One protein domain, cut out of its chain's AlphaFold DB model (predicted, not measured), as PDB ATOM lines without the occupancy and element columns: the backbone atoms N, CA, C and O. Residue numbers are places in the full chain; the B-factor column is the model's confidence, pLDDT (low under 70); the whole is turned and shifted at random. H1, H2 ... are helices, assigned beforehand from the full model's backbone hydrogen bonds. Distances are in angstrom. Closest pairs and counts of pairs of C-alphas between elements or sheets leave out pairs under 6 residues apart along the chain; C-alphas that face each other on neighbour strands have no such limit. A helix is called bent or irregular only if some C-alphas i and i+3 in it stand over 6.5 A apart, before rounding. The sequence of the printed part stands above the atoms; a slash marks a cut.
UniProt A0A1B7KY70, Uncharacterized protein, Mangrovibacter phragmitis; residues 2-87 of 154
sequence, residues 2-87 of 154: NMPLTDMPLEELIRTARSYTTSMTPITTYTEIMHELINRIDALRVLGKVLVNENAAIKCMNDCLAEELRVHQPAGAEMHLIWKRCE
ATOM      1  N   ASN A   2      18.348  10.613  52.789       63.12
ATOM      2  CA  ASN A   2      17.565  11.403  51.825       63.12
ATOM      3  C   ASN A   2      18.297  11.423  50.480       63.12
ATOM      4  O   ASN A   2      19.194  12.236  50.280       63.12
ATOM      5  N   MET A   3      17.938  10.501  49.591       76.19
ATOM      6  CA  MET A   3      18.316  10.560  48.178       76.19
ATOM      7  C   MET A   3      17.487  11.658  47.482       76.19
ATOM      8  O   MET A   3      16.277  11.719  47.729       76.19
ATOM      9  N   PRO A   4      18.088  12.522  46.644       82.88
ATOM     10  CA  PRO A   4      17.347  13.495  45.841       82.88
ATOM     11  C   PRO A   4      16.342  12.801  44.911       82.88
ATOM     12  O   PRO A   4      16.646  11.752  44.345       82.88
ATOM     13  N   LEU A   5      15.150  13.385  44.718       81.38
ATOM     14  CA  LEU A   5      14.108  12.801  43.853       81.38
ATOM     15  C   LEU A   5      14.575  12.628  42.400       81.38
ATOM     16  O   LEU A   5      14.176  11.671  41.745       81.38
ATOM     17  N   THR A   6      15.453  13.511  41.922       82.94
ATOM     18  CA  THR A   6      16.049  13.463  40.576       82.94
ATOM     19  C   THR A   6      16.876  12.206  40.345       82.94
ATOM     20  O   THR A   6      16.874  11.658  39.247       82.94
ATOM     21  N   ASP A   7      17.528  11.710  41.395       85.69
ATOM     22  CA  ASP A   7      18.467  10.588  41.316       85.69
ATOM     23  C   ASP A   7      17.779   9.255  41.650       85.69
ATOM     24  O   ASP A   7      18.355   8.179  41.494       85.69
ATOM     25  N   MET A   8      16.520   9.315  42.097       87.19
ATOM     26  CA  MET A   8      15.724   8.149  42.457       87.19
ATOM     27  C   MET A   8      15.317   7.358  41.205       87.19
ATOM     28  O   MET A   8      14.767   7.949  40.271       87.19
ATOM     29  N   PRO A   9      15.489   6.026  41.163       88.25
ATOM     30  CA  PRO A   9      14.964   5.197  40.077       88.25
ATOM     31  C   PRO A   9      13.453   5.400  39.884       88.25
ATOM     32  O   PRO A   9      12.731   5.606  40.857       88.25
ATOM     33  N   LEU A  10      12.946   5.338  38.645       81.12
ATOM     34  CA  LEU A  10      11.524   5.607  38.352       81.12
ATOM     35  C   LEU A  10      10.575   4.710  39.158       81.12
ATOM     36  O   LEU A  10       9.589   5.195  39.704       81.12
ATOM     37  N   GLU A  11      10.894   3.425  39.276       84.81
ATOM     38  CA  GLU A  11      10.109   2.466  40.060       84.81
ATOM     39  C   GLU A  11      10.063   2.845  41.542       84.81
ATOM     40  O   GLU A  11       9.011   2.794  42.183       84.81
ATOM     41  N   GLU A  12      11.197   3.290  42.080       86.81
ATOM     42  CA  GLU A  12      11.297   3.729  43.463       86.81
ATOM     43  C   GLU A  12      10.591   5.071  43.690       86.81
ATOM     44  O   GLU A  12       9.947   5.238  44.724       86.81
ATOM     45  N   LEU A  13      10.602   5.972  42.704       84.31
ATOM     46  CA  LEU A  13       9.852   7.228  42.726       84.31
ATOM     47  C   LEU A  13       8.342   6.978  42.711       84.31
ATOM     48  O   LEU A  13       7.619   7.569  43.507       84.31
ATOM     49  N   ILE A  14       7.866   6.052  41.876       82.19
ATOM     50  CA  ILE A  14       6.453   5.649  41.832       82.19
ATOM     51  C   ILE A  14       6.044   4.991  43.152       82.19
ATOM     52  O   ILE A  14       5.002   5.325  43.718       82.19
ATOM     53  N   ARG A  15       6.865   4.077  43.682       84.94
ATOM     54  CA  ARG A  15       6.623   3.431  44.982       84.94
ATOM     55  C   ARG A  15       6.566   4.456  46.112       84.94
ATOM     56  O   ARG A  15       5.678   4.393  46.958       84.94
ATOM     57  N   THR A  16       7.486   5.413  46.098       81.88
ATOM     58  CA  THR A  16       7.560   6.510  47.063       81.88
ATOM     59  C   THR A  16       6.328   7.409  46.958       81.88
ATOM     60  O   THR A  16       5.682   7.672  47.969       81.88
ATOM     61  N   ALA A  17       5.916   7.783  45.743       76.38
ATOM     62  CA  ALA A  17       4.692   8.541  45.494       76.38
ATOM     63  C   ALA A  17       3.446   7.827  46.052       76.38
ATOM     64  O   ALA A  17       2.662   8.440  46.774       76.38
ATOM     65  N   ARG A  18       3.301   6.519  45.796       76.69
ATOM     66  CA  ARG A  18       2.194   5.681  46.305       76.69
ATOM     67  C   ARG A  18       2.209   5.510  47.825       76.69
ATOM     68  O   ARG A  18       1.165   5.459  48.469       76.69
ATOM     69  N   SER A  19       3.393   5.408  48.424       76.38
ATOM     70  CA  SER A  19       3.516   5.373  49.883       76.38
ATOM     71  C   SER A  19       3.050   6.695  50.487       76.38
ATOM     72  O   SER A  19       2.369   6.699  51.514       76.38
ATOM     73  N   TYR A  20       3.389   7.813  49.841       73.81
ATOM     74  CA  TYR A  20       3.024   9.126  50.340       73.81
ATOM     75  C   TYR A  20       1.540   9.406  50.233       73.81
ATOM     76  O   TYR A  20       1.011   9.898  51.222       73.81
ATOM     77  N   THR A  21       0.853   8.981  49.163       64.00
ATOM     78  CA  THR A  21      -0.614   9.119  49.031       64.00
ATOM     79  C   THR A  21      -1.409   8.465  50.168       64.00
ATOM     80  O   THR A  21      -2.592   8.737  50.327       64.00
ATOM     81  N   THR A  22      -0.781   7.615  50.987       67.38
ATOM     82  CA  THR A  22      -1.411   6.971  52.151       67.38
ATOM     83  C   THR A  22      -0.965   7.585  53.492       67.38
ATOM     84  O   THR A  22      -1.450   7.190  54.548       67.38
ATOM     85  N   SER A  23      -0.069   8.575  53.473       60.75
ATOM     86  CA  SER A  23       0.477   9.248  54.656       60.75
ATOM     87  C   SER A  23       0.146  10.745  54.663       60.75
ATOM     88  O   SER A  23       0.060  11.390  53.619       60.75
ATOM     89  N   MET A  24      -0.027  11.324  55.852       62.53
ATOM     90  CA  MET A  24      -0.386  12.734  56.047       62.53
ATOM     91  C   MET A  24       0.836  13.659  55.887       62.53
ATOM     92  O   MET A  24       1.210  14.388  56.804       62.53
ATOM     93  N   THR A  25       1.516  13.578  54.742       63.97
ATOM     94  CA  THR A  25       2.717  14.366  54.434       63.97
ATOM     95  C   THR A  25       2.396  15.770  53.912       63.97
ATOM     96  O   THR A  25       1.326  15.984  53.337       63.97
ATOM     97  N   PRO A  26       3.319  16.742  54.076       69.62
ATOM     98  CA  PRO A  26       3.129  18.113  53.609       69.62
ATOM     99  C   PRO A  26       2.864  18.199  52.097       69.62
ATOM    100  O   PRO A  26       3.486  17.501  51.298       69.62
ATOM    101  N   ILE A  27       1.979  19.117  51.695       66.44
ATOM    102  CA  ILE A  27       1.577  19.341  50.292       66.44
ATOM    103  C   ILE A  27       2.755  19.682  49.359       66.44
ATOM    104  O   ILE A  27       2.716  19.399  48.160       66.44
ATOM    105  N   THR A  28       3.829  20.248  49.912       74.00
ATOM    106  CA  THR A  28       5.062  20.586  49.190       74.00
ATOM    107  C   THR A  28       5.750  19.341  48.633       74.00
ATOM    108  O   THR A  28       6.134  19.335  47.469       74.00
ATOM    109  N   THR A  29       5.791  18.245  49.397       72.94
ATOM    110  CA  THR A  29       6.415  16.978  48.979       72.94
ATOM    111  C   THR A  29       5.673  16.328  47.809       72.94
ATOM    112  O   THR A  29       6.296  15.819  46.882       72.94
ATOM    113  N   TYR A  30       4.338  16.397  47.789       72.19
ATOM    114  CA  TYR A  30       3.552  15.942  46.636       72.19
ATOM    115  C   TYR A  30       3.832  16.771  45.389       72.19
ATOM    116  O   TYR A  30       3.942  16.232  44.292       72.19
ATOM    117  N   THR A  31       3.953  18.085  45.565       77.69
ATOM    118  CA  THR A  31       4.219  19.008  44.463       77.69
ATOM    119  C   THR A  31       5.583  18.717  43.838       77.69
ATOM    120  O   THR A  31       5.684  18.661  42.616       77.69
ATOM    121  N   GLU A  32       6.612  18.464  44.646       81.25
ATOM    122  CA  GLU A  32       7.958  18.094  44.180       81.25
ATOM    123  C   GLU A  32       7.961  16.772  43.398       81.25
ATOM    124  O   GLU A  32       8.500  16.706  42.295       81.25
ATOM    125  N   ILE A  33       7.295  15.737  43.923       81.50
ATOM    126  CA  ILE A  33       7.177  14.434  43.252       81.50
ATOM    127  C   ILE A  33       6.430  14.564  41.921       81.50
ATOM    128  O   ILE A  33       6.853  13.993  40.918       81.50
ATOM    129  N   MET A  34       5.338  15.331  41.888       80.44
ATOM    130  CA  MET A  34       4.568  15.553  40.664       80.44
ATOM    131  C   MET A  34       5.382  16.294  39.602       80.44
ATOM    132  O   MET A  34       5.343  15.898  38.439       80.44
ATOM    133  N   HIS A  35       6.150  17.323  39.977       82.31
ATOM    134  CA  HIS A  35       7.044  18.010  39.039       82.31
ATOM    135  C   HIS A  35       8.102  17.065  38.469       82.31
ATOM    136  O   HIS A  35       8.333  17.063  37.262       82.31
ATOM    137  N   GLU A  36       8.706  16.224  39.309       87.56
ATOM    138  CA  GLU A  36       9.709  15.263  38.850       87.56
ATOM    139  C   GLU A  36       9.110  14.210  37.904       87.56
ATOM    140  O   GLU A  36       9.688  13.900  36.862       87.56
ATOM    141  N   LEU A  37       7.911  13.702  38.204       84.44
ATOM    142  CA  LEU A  37       7.198  12.791  37.307       84.44
ATOM    143  C   LEU A  37       6.869  13.451  35.961       84.44
ATOM    144  O   LEU A  37       7.040  12.816  34.921       84.44
ATOM    145  N   ILE A  38       6.457  14.723  35.957       85.31
ATOM    146  CA  ILE A  38       6.208  15.490  34.726       85.31
ATOM    147  C   ILE A  38       7.495  15.621  33.900       85.31
ATOM    148  O   ILE A  38       7.484  15.297  32.711       85.31
ATOM    149  N   ASN A  39       8.612  16.000  34.525       86.62
ATOM    150  CA  ASN A  39       9.903  16.131  33.843       86.62
ATOM    151  C   ASN A  39      10.338  14.812  33.188       86.62
ATOM    152  O   ASN A  39      10.785  14.793  32.039       86.62
ATOM    153  N   ARG A  40      10.168  13.687  33.891       88.25
ATOM    154  CA  ARG A  40      10.492  12.356  33.354       88.25
ATOM    155  C   ARG A  40       9.572  11.947  32.212       88.25
ATOM    156  O   ARG A  40      10.044  11.358  31.242       88.25
ATOM    157  N   ILE A  41       8.283  12.273  32.294       87.75
ATOM    158  CA  ILE A  41       7.335  12.051  31.195       87.75
ATOM    159  C   ILE A  41       7.774  12.829  29.952       87.75
ATOM    160  O   ILE A  41       7.769  12.273  28.852       87.75
ATOM    161  N   ASP A  42       8.195  14.083  30.102       82.75
ATOM    162  CA  ASP A  42       8.664  14.888  28.975       82.75
ATOM    163  C   ASP A  42       9.976  14.354  28.387       82.75
ATOM    164  O   ASP A  42      10.098  14.253  27.163       82.75
ATOM    165  N   ALA A  43      10.911  13.894  29.223       83.62
ATOM    166  CA  ALA A  43      12.121  13.216  28.757       83.62
ATOM    167  C   ALA A  43      11.798  11.933  27.963       83.62
ATOM    168  O   ALA A  43      12.318  11.732  26.863       83.62
ATOM    169  N   LEU A  44      10.882  11.096  28.464       86.00
ATOM    170  CA  LEU A  44      10.425   9.890  27.763       86.00
ATOM    171  C   LEU A  44       9.716  10.219  26.442       86.00
ATOM    172  O   LEU A  44       9.887   9.499  25.459       86.00
ATOM    173  N   ARG A  45       8.960  11.322  26.374       81.56
ATOM    174  CA  ARG A  45       8.351  11.797  25.118       81.56
ATOM    175  C   ARG A  45       9.403  12.185  24.086       81.56
ATOM    176  O   ARG A  45       9.228  11.871  22.909       81.56
ATOM    177  N   VAL A  46      10.477  12.856  24.503       82.62
ATOM    178  CA  VAL A  46      11.596  13.202  23.613       82.62
ATOM    179  C   VAL A  46      12.285  11.936  23.109       82.62
ATOM    180  O   VAL A  46      12.449  11.788  21.900       82.62
ATOM    181  N   LEU A  47      12.601  10.988  23.995       82.81
ATOM    182  CA  LEU A  47      13.194   9.702  23.612       82.81
ATOM    183  C   LEU A  47      12.299   8.917  22.644       82.81
ATOM    184  O   LEU A  47      12.784   8.390  21.647       82.81
ATOM    185  N   GLY A  48      10.984   8.907  22.874       82.94
ATOM    186  CA  GLY A  48      10.024   8.292  21.958       82.94
ATOM    187  C   GLY A  48      10.068   8.903  20.553       82.94
ATOM    188  O   GLY A  48      10.052   8.170  19.569       82.94
ATOM    189  N   LYS A  49      10.190  10.234  20.438       77.50
ATOM    190  CA  LYS A  49      10.355  10.907  19.135       77.50
ATOM    191  C   LYS A  49      11.667  10.521  18.447       77.50
ATOM    192  O   LYS A  49      11.668  10.314  17.237       77.50
ATOM    193  N   VAL A  50      12.764  10.409  19.200       83.00
ATOM    194  CA  VAL A  50      14.062   9.965  18.664       83.00
ATOM    195  C   VAL A  50      13.953   8.547  18.106       83.00
ATOM    196  O   VAL A  50      14.305   8.335  16.951       83.00
ATOM    197  N   LEU A  51      13.368   7.614  18.860       85.06
ATOM    198  CA  LEU A  51      13.180   6.226  18.421       85.06
ATOM    199  C   LEU A  51      12.299   6.106  17.171       85.06
ATOM    200  O   LEU A  51      12.566   5.276  16.304       85.06
ATOM    201  N   VAL A  52      11.253   6.931  17.046       80.88
ATOM    202  CA  VAL A  52      10.428   6.982  15.825       80.88
ATOM    203  C   VAL A  52      11.268   7.425  14.623       80.88
ATOM    204  O   VAL A  52      11.200   6.798  13.565       80.88
ATOM    205  N   ASN A  53      12.100   8.456  14.787       79.25
ATOM    206  CA  ASN A  53      12.973   8.945  13.718       79.25
ATOM    207  C   ASN A  53      14.058   7.924  13.338       79.25
ATOM    208  O   ASN A  53      14.309   7.717  12.152       79.25
ATOM    209  N   GLU A  54      14.677   7.263  14.318       84.31
ATOM    210  CA  GLU A  54      15.665   6.203  14.079       84.31
ATOM    211  C   GLU A  54      15.042   5.009  13.348       84.31
ATOM    212  O   GLU A  54      15.600   4.535  12.360       84.31
ATOM    213  N   ASN A  55      13.845   4.572  13.754       84.56
ATOM    214  CA  ASN A  55      13.114   3.517  13.051       84.56
ATOM    215  C   ASN A  55      12.787   3.907  11.603       84.56
ATOM    216  O   ASN A  55      12.933   3.082  10.701       84.56
ATOM    217  N   ALA A  56      12.389   5.159  11.355       82.31
ATOM    218  CA  ALA A  56      12.147   5.650  10.000       82.31
ATOM    219  C   ALA A  56      13.429   5.641   9.145       82.31
ATOM    220  O   ALA A  56      13.393   5.241   7.980       82.31
ATOM    221  N   ALA A  57      14.570   6.023   9.726       81.88
ATOM    222  CA  ALA A  57      15.865   5.976   9.051       81.88
ATOM    223  C   ALA A  57      16.303   4.534   8.732       81.88
ATOM    224  O   ALA A  57      16.722   4.257   7.608       81.88
ATOM    225  N   ILE A  58      16.143   3.601   9.679       85.94
ATOM    226  CA  ILE A  58      16.424   2.173   9.471       85.94
ATOM    227  C   ILE A  58      15.518   1.598   8.380       85.94
ATOM    228  O   ILE A  58      15.997   0.862   7.518       85.94
ATOM    229  N   LYS A  59      14.227   1.952   8.370       83.69
ATOM    230  CA  LYS A  59      13.298   1.522   7.319       83.69
ATOM    231  C   LYS A  59      13.744   2.017   5.943       83.69
ATOM    232  O   LYS A  59      13.827   1.219   5.020       83.69
ATOM    233  N   CYS A  60      14.130   3.288   5.837       84.62
ATOM    234  CA  CYS A  60      14.683   3.852   4.605       84.62
ATOM    235  C   CYS A  60      15.942   3.097   4.139       84.62
ATOM    236  O   CYS A  60      16.037   2.703   2.978       84.62
ATOM    237  N   MET A  61      16.885   2.817   5.048       87.75
ATOM    238  CA  MET A  61      18.067   2.003   4.736       87.75
ATOM    239  C   MET A  61      17.698   0.598   4.248       87.75
ATOM    240  O   MET A  61      18.272   0.120   3.271       87.75
ATOM    241  N   ASN A  62      16.749  -0.055   4.917       85.94
ATOM    242  CA  ASN A  62      16.275  -1.383   4.547       85.94
ATOM    243  C   ASN A  62      15.605  -1.389   3.168       85.94
ATOM    244  O   ASN A  62      15.848  -2.307   2.390       85.94
ATOM    245  N   ASP A  63      14.814  -0.366   2.846       84.38
ATOM    246  CA  ASP A  63      14.168  -0.225   1.540       84.38
ATOM    247  C   ASP A  63      15.199  -0.029   0.418       84.38
ATOM    248  O   ASP A  63      15.091  -0.662  -0.634       84.38
ATOM    249  N   CYS A  64      16.237   0.783   0.656       85.81
ATOM    250  CA  CYS A  64      17.361   0.946  -0.271       85.81
ATOM    251  C   CYS A  64      18.123  -0.370  -0.475       85.81
ATOM    252  O   CYS A  64      18.366  -0.778  -1.609       85.81
ATOM    253  N   LEU A  65      18.460  -1.072   0.613       85.56
ATOM    254  CA  LEU A  65      19.163  -2.354   0.543       85.56
ATOM    255  C   LEU A  65      18.326  -3.425  -0.172       85.56
ATOM    256  O   LEU A  65      18.865  -4.216  -0.944       85.56
ATOM    257  N   ALA A  66      17.012  -3.445   0.055       84.81
ATOM    258  CA  ALA A  66      16.100  -4.350  -0.631       84.81
ATOM    259  C   ALA A  66      16.107  -4.120  -2.150       84.81
ATOM    260  O   ALA A  66      16.048  -5.087  -2.909       84.81
ATOM    261  N   GLU A  67      16.209  -2.868  -2.604       84.25
ATOM    262  CA  GLU A  67      16.292  -2.556  -4.032       84.25
ATOM    263  C   GLU A  67      17.627  -3.000  -4.648       84.25
ATOM    264  O   GLU A  67      17.625  -3.637  -5.700       84.25
ATOM    265  N   GLU A  68      18.751  -2.767  -3.967       85.06
ATOM    266  CA  GLU A  68      20.074  -3.238  -4.411       85.06
ATOM    267  C   GLU A  68      20.131  -4.774  -4.504       85.06
ATOM    268  O   GLU A  68      20.624  -5.353  -5.475       85.06
ATOM    269  N   LEU A  69      19.554  -5.473  -3.522       82.12
ATOM    270  CA  LEU A  69      19.528  -6.938  -3.488       82.12
ATOM    271  C   LEU A  69      18.525  -7.559  -4.469       82.12
ATOM    272  O   LEU A  69      18.604  -8.764  -4.730       82.12
ATOM    273  N   ARG A  70      17.623  -6.770  -5.069       82.50
ATOM    274  CA  ARG A  70      16.627  -7.248  -6.046       82.50
ATOM    275  C   ARG A  70      17.269  -7.958  -7.238       82.50
ATOM    276  O   ARG A  70      16.650  -8.837  -7.834       82.50
ATOM    277  N   VAL A  71      18.498  -7.595  -7.596       83.31
ATOM    278  CA  VAL A  71      19.229  -8.175  -8.736       83.31
ATOM    279  C   VAL A  71      19.976  -9.461  -8.357       83.31
ATOM    280  O   VAL A  71      20.353 -10.241  -9.227       83.31
ATOM    281  N   HIS A  72      20.170  -9.706  -7.059       85.06
ATOM    282  CA  HIS A  72      20.930 -10.838  -6.523       85.06
ATOM    283  C   HIS A  72      20.053 -11.996  -6.030       85.06
ATOM    284  O   HIS A  72      20.571 -13.046  -5.650       85.06
ATOM    285  N   GLN A  73      18.732 -11.824  -6.021       82.12
ATOM    286  CA  GLN A  73      17.807 -12.872  -5.602       82.12
ATOM    287  C   GLN A  73      17.649 -13.967  -6.679       82.12
ATOM    288  O   GLN A  73      17.750 -13.680  -7.876       82.12
ATOM    289  N   PRO A  74      17.375 -15.225  -6.282       85.31
ATOM    290  CA  PRO A  74      17.053 -16.298  -7.221       85.31
ATOM    291  C   PRO A  74      15.879 -15.930  -8.138       85.31
ATOM    292  O   PRO A  74      14.973 -15.200  -7.736       85.31
ATOM    293  N   ALA A  75      15.861 -16.469  -9.359       82.00
ATOM    294  CA  ALA A  75      14.766 -16.233 -10.298       82.00
ATOM    295  C   ALA A  75      13.410 -16.633  -9.680       82.00
ATOM    296  O   ALA A  75      13.236 -17.766  -9.234       82.00
ATOM    297  N   GLY A  76      12.464 -15.691  -9.653       77.75
ATOM    298  CA  GLY A  76      11.133 -15.880  -9.064       77.75
ATOM    299  C   GLY A  76      11.056 -15.698  -7.543       77.75
ATOM    300  O   GLY A  76       9.980 -15.872  -6.976       77.75
ATOM    301  N   ALA A  77      12.157 -15.349  -6.870       80.00
ATOM    302  CA  ALA A  77      12.123 -14.966  -5.465       80.00
ATOM    303  C   ALA A  77      11.690 -13.498  -5.310       80.00
ATOM    304  O   ALA A  77      12.181 -12.616  -6.006       80.00
ATOM    305  N   GLU A  78      10.814 -13.236  -4.340       81.12
ATOM    306  CA  GLU A  78      10.286 -11.903  -4.003       81.12
ATOM    307  C   GLU A  78      10.787 -11.450  -2.619       81.12
ATOM    308  O   GLU A  78      10.075 -10.834  -1.827       81.12
ATOM    309  N   MET A  79      12.030 -11.807  -2.285       76.00
ATOM    310  CA  MET A  79      12.594 -11.615  -0.944       76.00
ATOM    311  C   MET A  79      12.707 -10.129  -0.575       76.00
ATOM    312  O   MET A  79      12.419  -9.743   0.555       76.00
ATOM    313  N   HIS A  80      13.047  -9.284  -1.549       73.88
ATOM    314  CA  HIS A  80      13.077  -7.829  -1.404       73.88
ATOM    315  C   HIS A  80      11.705  -7.216  -1.039       73.88
ATOM    316  O   HIS A  80      11.650  -6.171  -0.391       73.88
ATOM    317  N   LEU A  81      10.585  -7.870  -1.386       75.00
ATOM    318  CA  LEU A  81       9.245  -7.417  -0.992       75.00
ATOM    319  C   LEU A  81       8.934  -7.693   0.481       75.00
ATOM    320  O   LEU A  81       8.082  -7.008   1.043       75.00
ATOM    321  N   ILE A  82       9.601  -8.664   1.113       73.94
ATOM    322  CA  ILE A  82       9.410  -8.961   2.541       73.94
ATOM    323  C   ILE A  82       9.853  -7.753   3.370       73.94
ATOM    324  O   ILE A  82       9.090  -7.279   4.203       73.94
ATOM    325  N   TRP A  83      11.028  -7.192   3.072       69.12
ATOM    326  CA  TRP A  83      11.542  -6.005   3.760       69.12
ATOM    327  C   TRP A  83      10.684  -4.757   3.523       69.12
ATOM    328  O   TRP A  83      10.387  -4.057   4.485       69.12
ATOM    329  N   LYS A  84      10.199  -4.530   2.294       69.12
ATOM    330  CA  LYS A  84       9.288  -3.404   1.990       69.12
ATOM    331  C   LYS A  84       7.924  -3.526   2.685       69.12
ATOM    332  O   LYS A  84       7.296  -2.517   2.996       69.12
ATOM    333  N   ARG A  85       7.442  -4.755   2.915       67.50
ATOM    334  CA  ARG A  85       6.174  -5.035   3.621       67.50
ATOM    335  C   ARG A  85       6.316  -5.084   5.137       67.50
ATOM    336  O   ARG A  85       5.295  -5.097   5.820       67.50
ATOM    337  N   CYS A  86       7.537  -5.108   5.668       65.19
ATOM    338  CA  CYS A  86       7.769  -4.918   7.091       65.19
ATOM    339  C   CYS A  86       7.429  -3.468   7.453       65.19
ATOM    340  O   CYS A  86       8.261  -2.560   7.456       65.19
ATOM    341  N   GLU A  87       6.160  -3.234   7.743       61.62
ATOM    342  CA  GLU A  87       5.754  -2.091   8.536       61.62
ATOM    343  C   GLU A  87       6.201  -2.326   9.989       61.62
ATOM    344  O   GLU A  87       6.389  -3.465  10.423       61.62
TER     345      GLU A  87
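What this domain is: This is residues 2 to 87 of the 154 residues of an uncharacterized protein of Mangrovibacter phragmitis (UniProt A0A1B7KY70). One long helix, H2, makes the length of this rod, and a shorter helix folds back beside each of its two ends: H1 near its first residues and the small H3 near its last. The stretch of H2 between them, residues 41 to 58, stands free, and H1 and H3 are far from each other. The printed part has 86 residues with three named helices, in the order H1, H2, H3, and no named strand; its class is all helix. The whole is extended, with a radius of gyration of the C-alphas of 23.8 A and spans of 74 by 19 by 18 A.

Where its parts are: The printed part begins at Asn 2, with its C-alpha at (17.565, 11.403, 51.825). H1 holds residues 10 to 20, Leu 10 to Tyr 20, and measures 15.1 A from first to last C-alpha. H2 holds residues 27 to 69, Ile 27 to Leu 69, and measures 62.5 A; its C-alpha 27 is at (1.577, 19.341, 50.292) and its C-alpha 69 at (19.528, -6.938, -3.488). H3 holds residues 79 to 85, Met 79 to Arg 85, and measures 10.3 A, with C-alpha 85 at (6.174, -5.035, 3.621). None of the three helices is bent.

How they stand to each other: H1 and H2 form a helical hairpin: they touch, and they run opposite ways at a shallow tilt of 27 degrees. Their closest C-alphas are those of Ala 17 and Ile 33, 6.8 A apart, and H2 touches H1 with residues 30 to 33 alone. H2 and H3 form a second helical hairpin, running opposite ways at a shallow tilt of 33 degrees, only just short of steep. They touch, and their closest C-alphas are those of Ala 66 and His 80, 4.7 A apart; H2 touches H3 with residues 62 to 69 alone. H1 and H3 are apart. In H1 and H2 every O i to N i+4 pair is within hydrogen-bond range, while in H3 2 of 3 are.

The domain as a whole: The two C-alphas farthest apart are those of Met 24 and Ala 75, at 74.0 A. The C-alphas of Asn 2 and Glu 87, the first and last printed, are 46.9 A apart. The printed part has no cut. The link from H1 to H2, six residues, and the link from H2 to H3, nine residues, are both short. Residues 22 to 28, of which 27 and 28 belong to H2, also stand free. The mean pLDDT of the printed part is 79.6, and 13 residues are under 70: residue 2, residues 21 to 27 and residues 83 to 87.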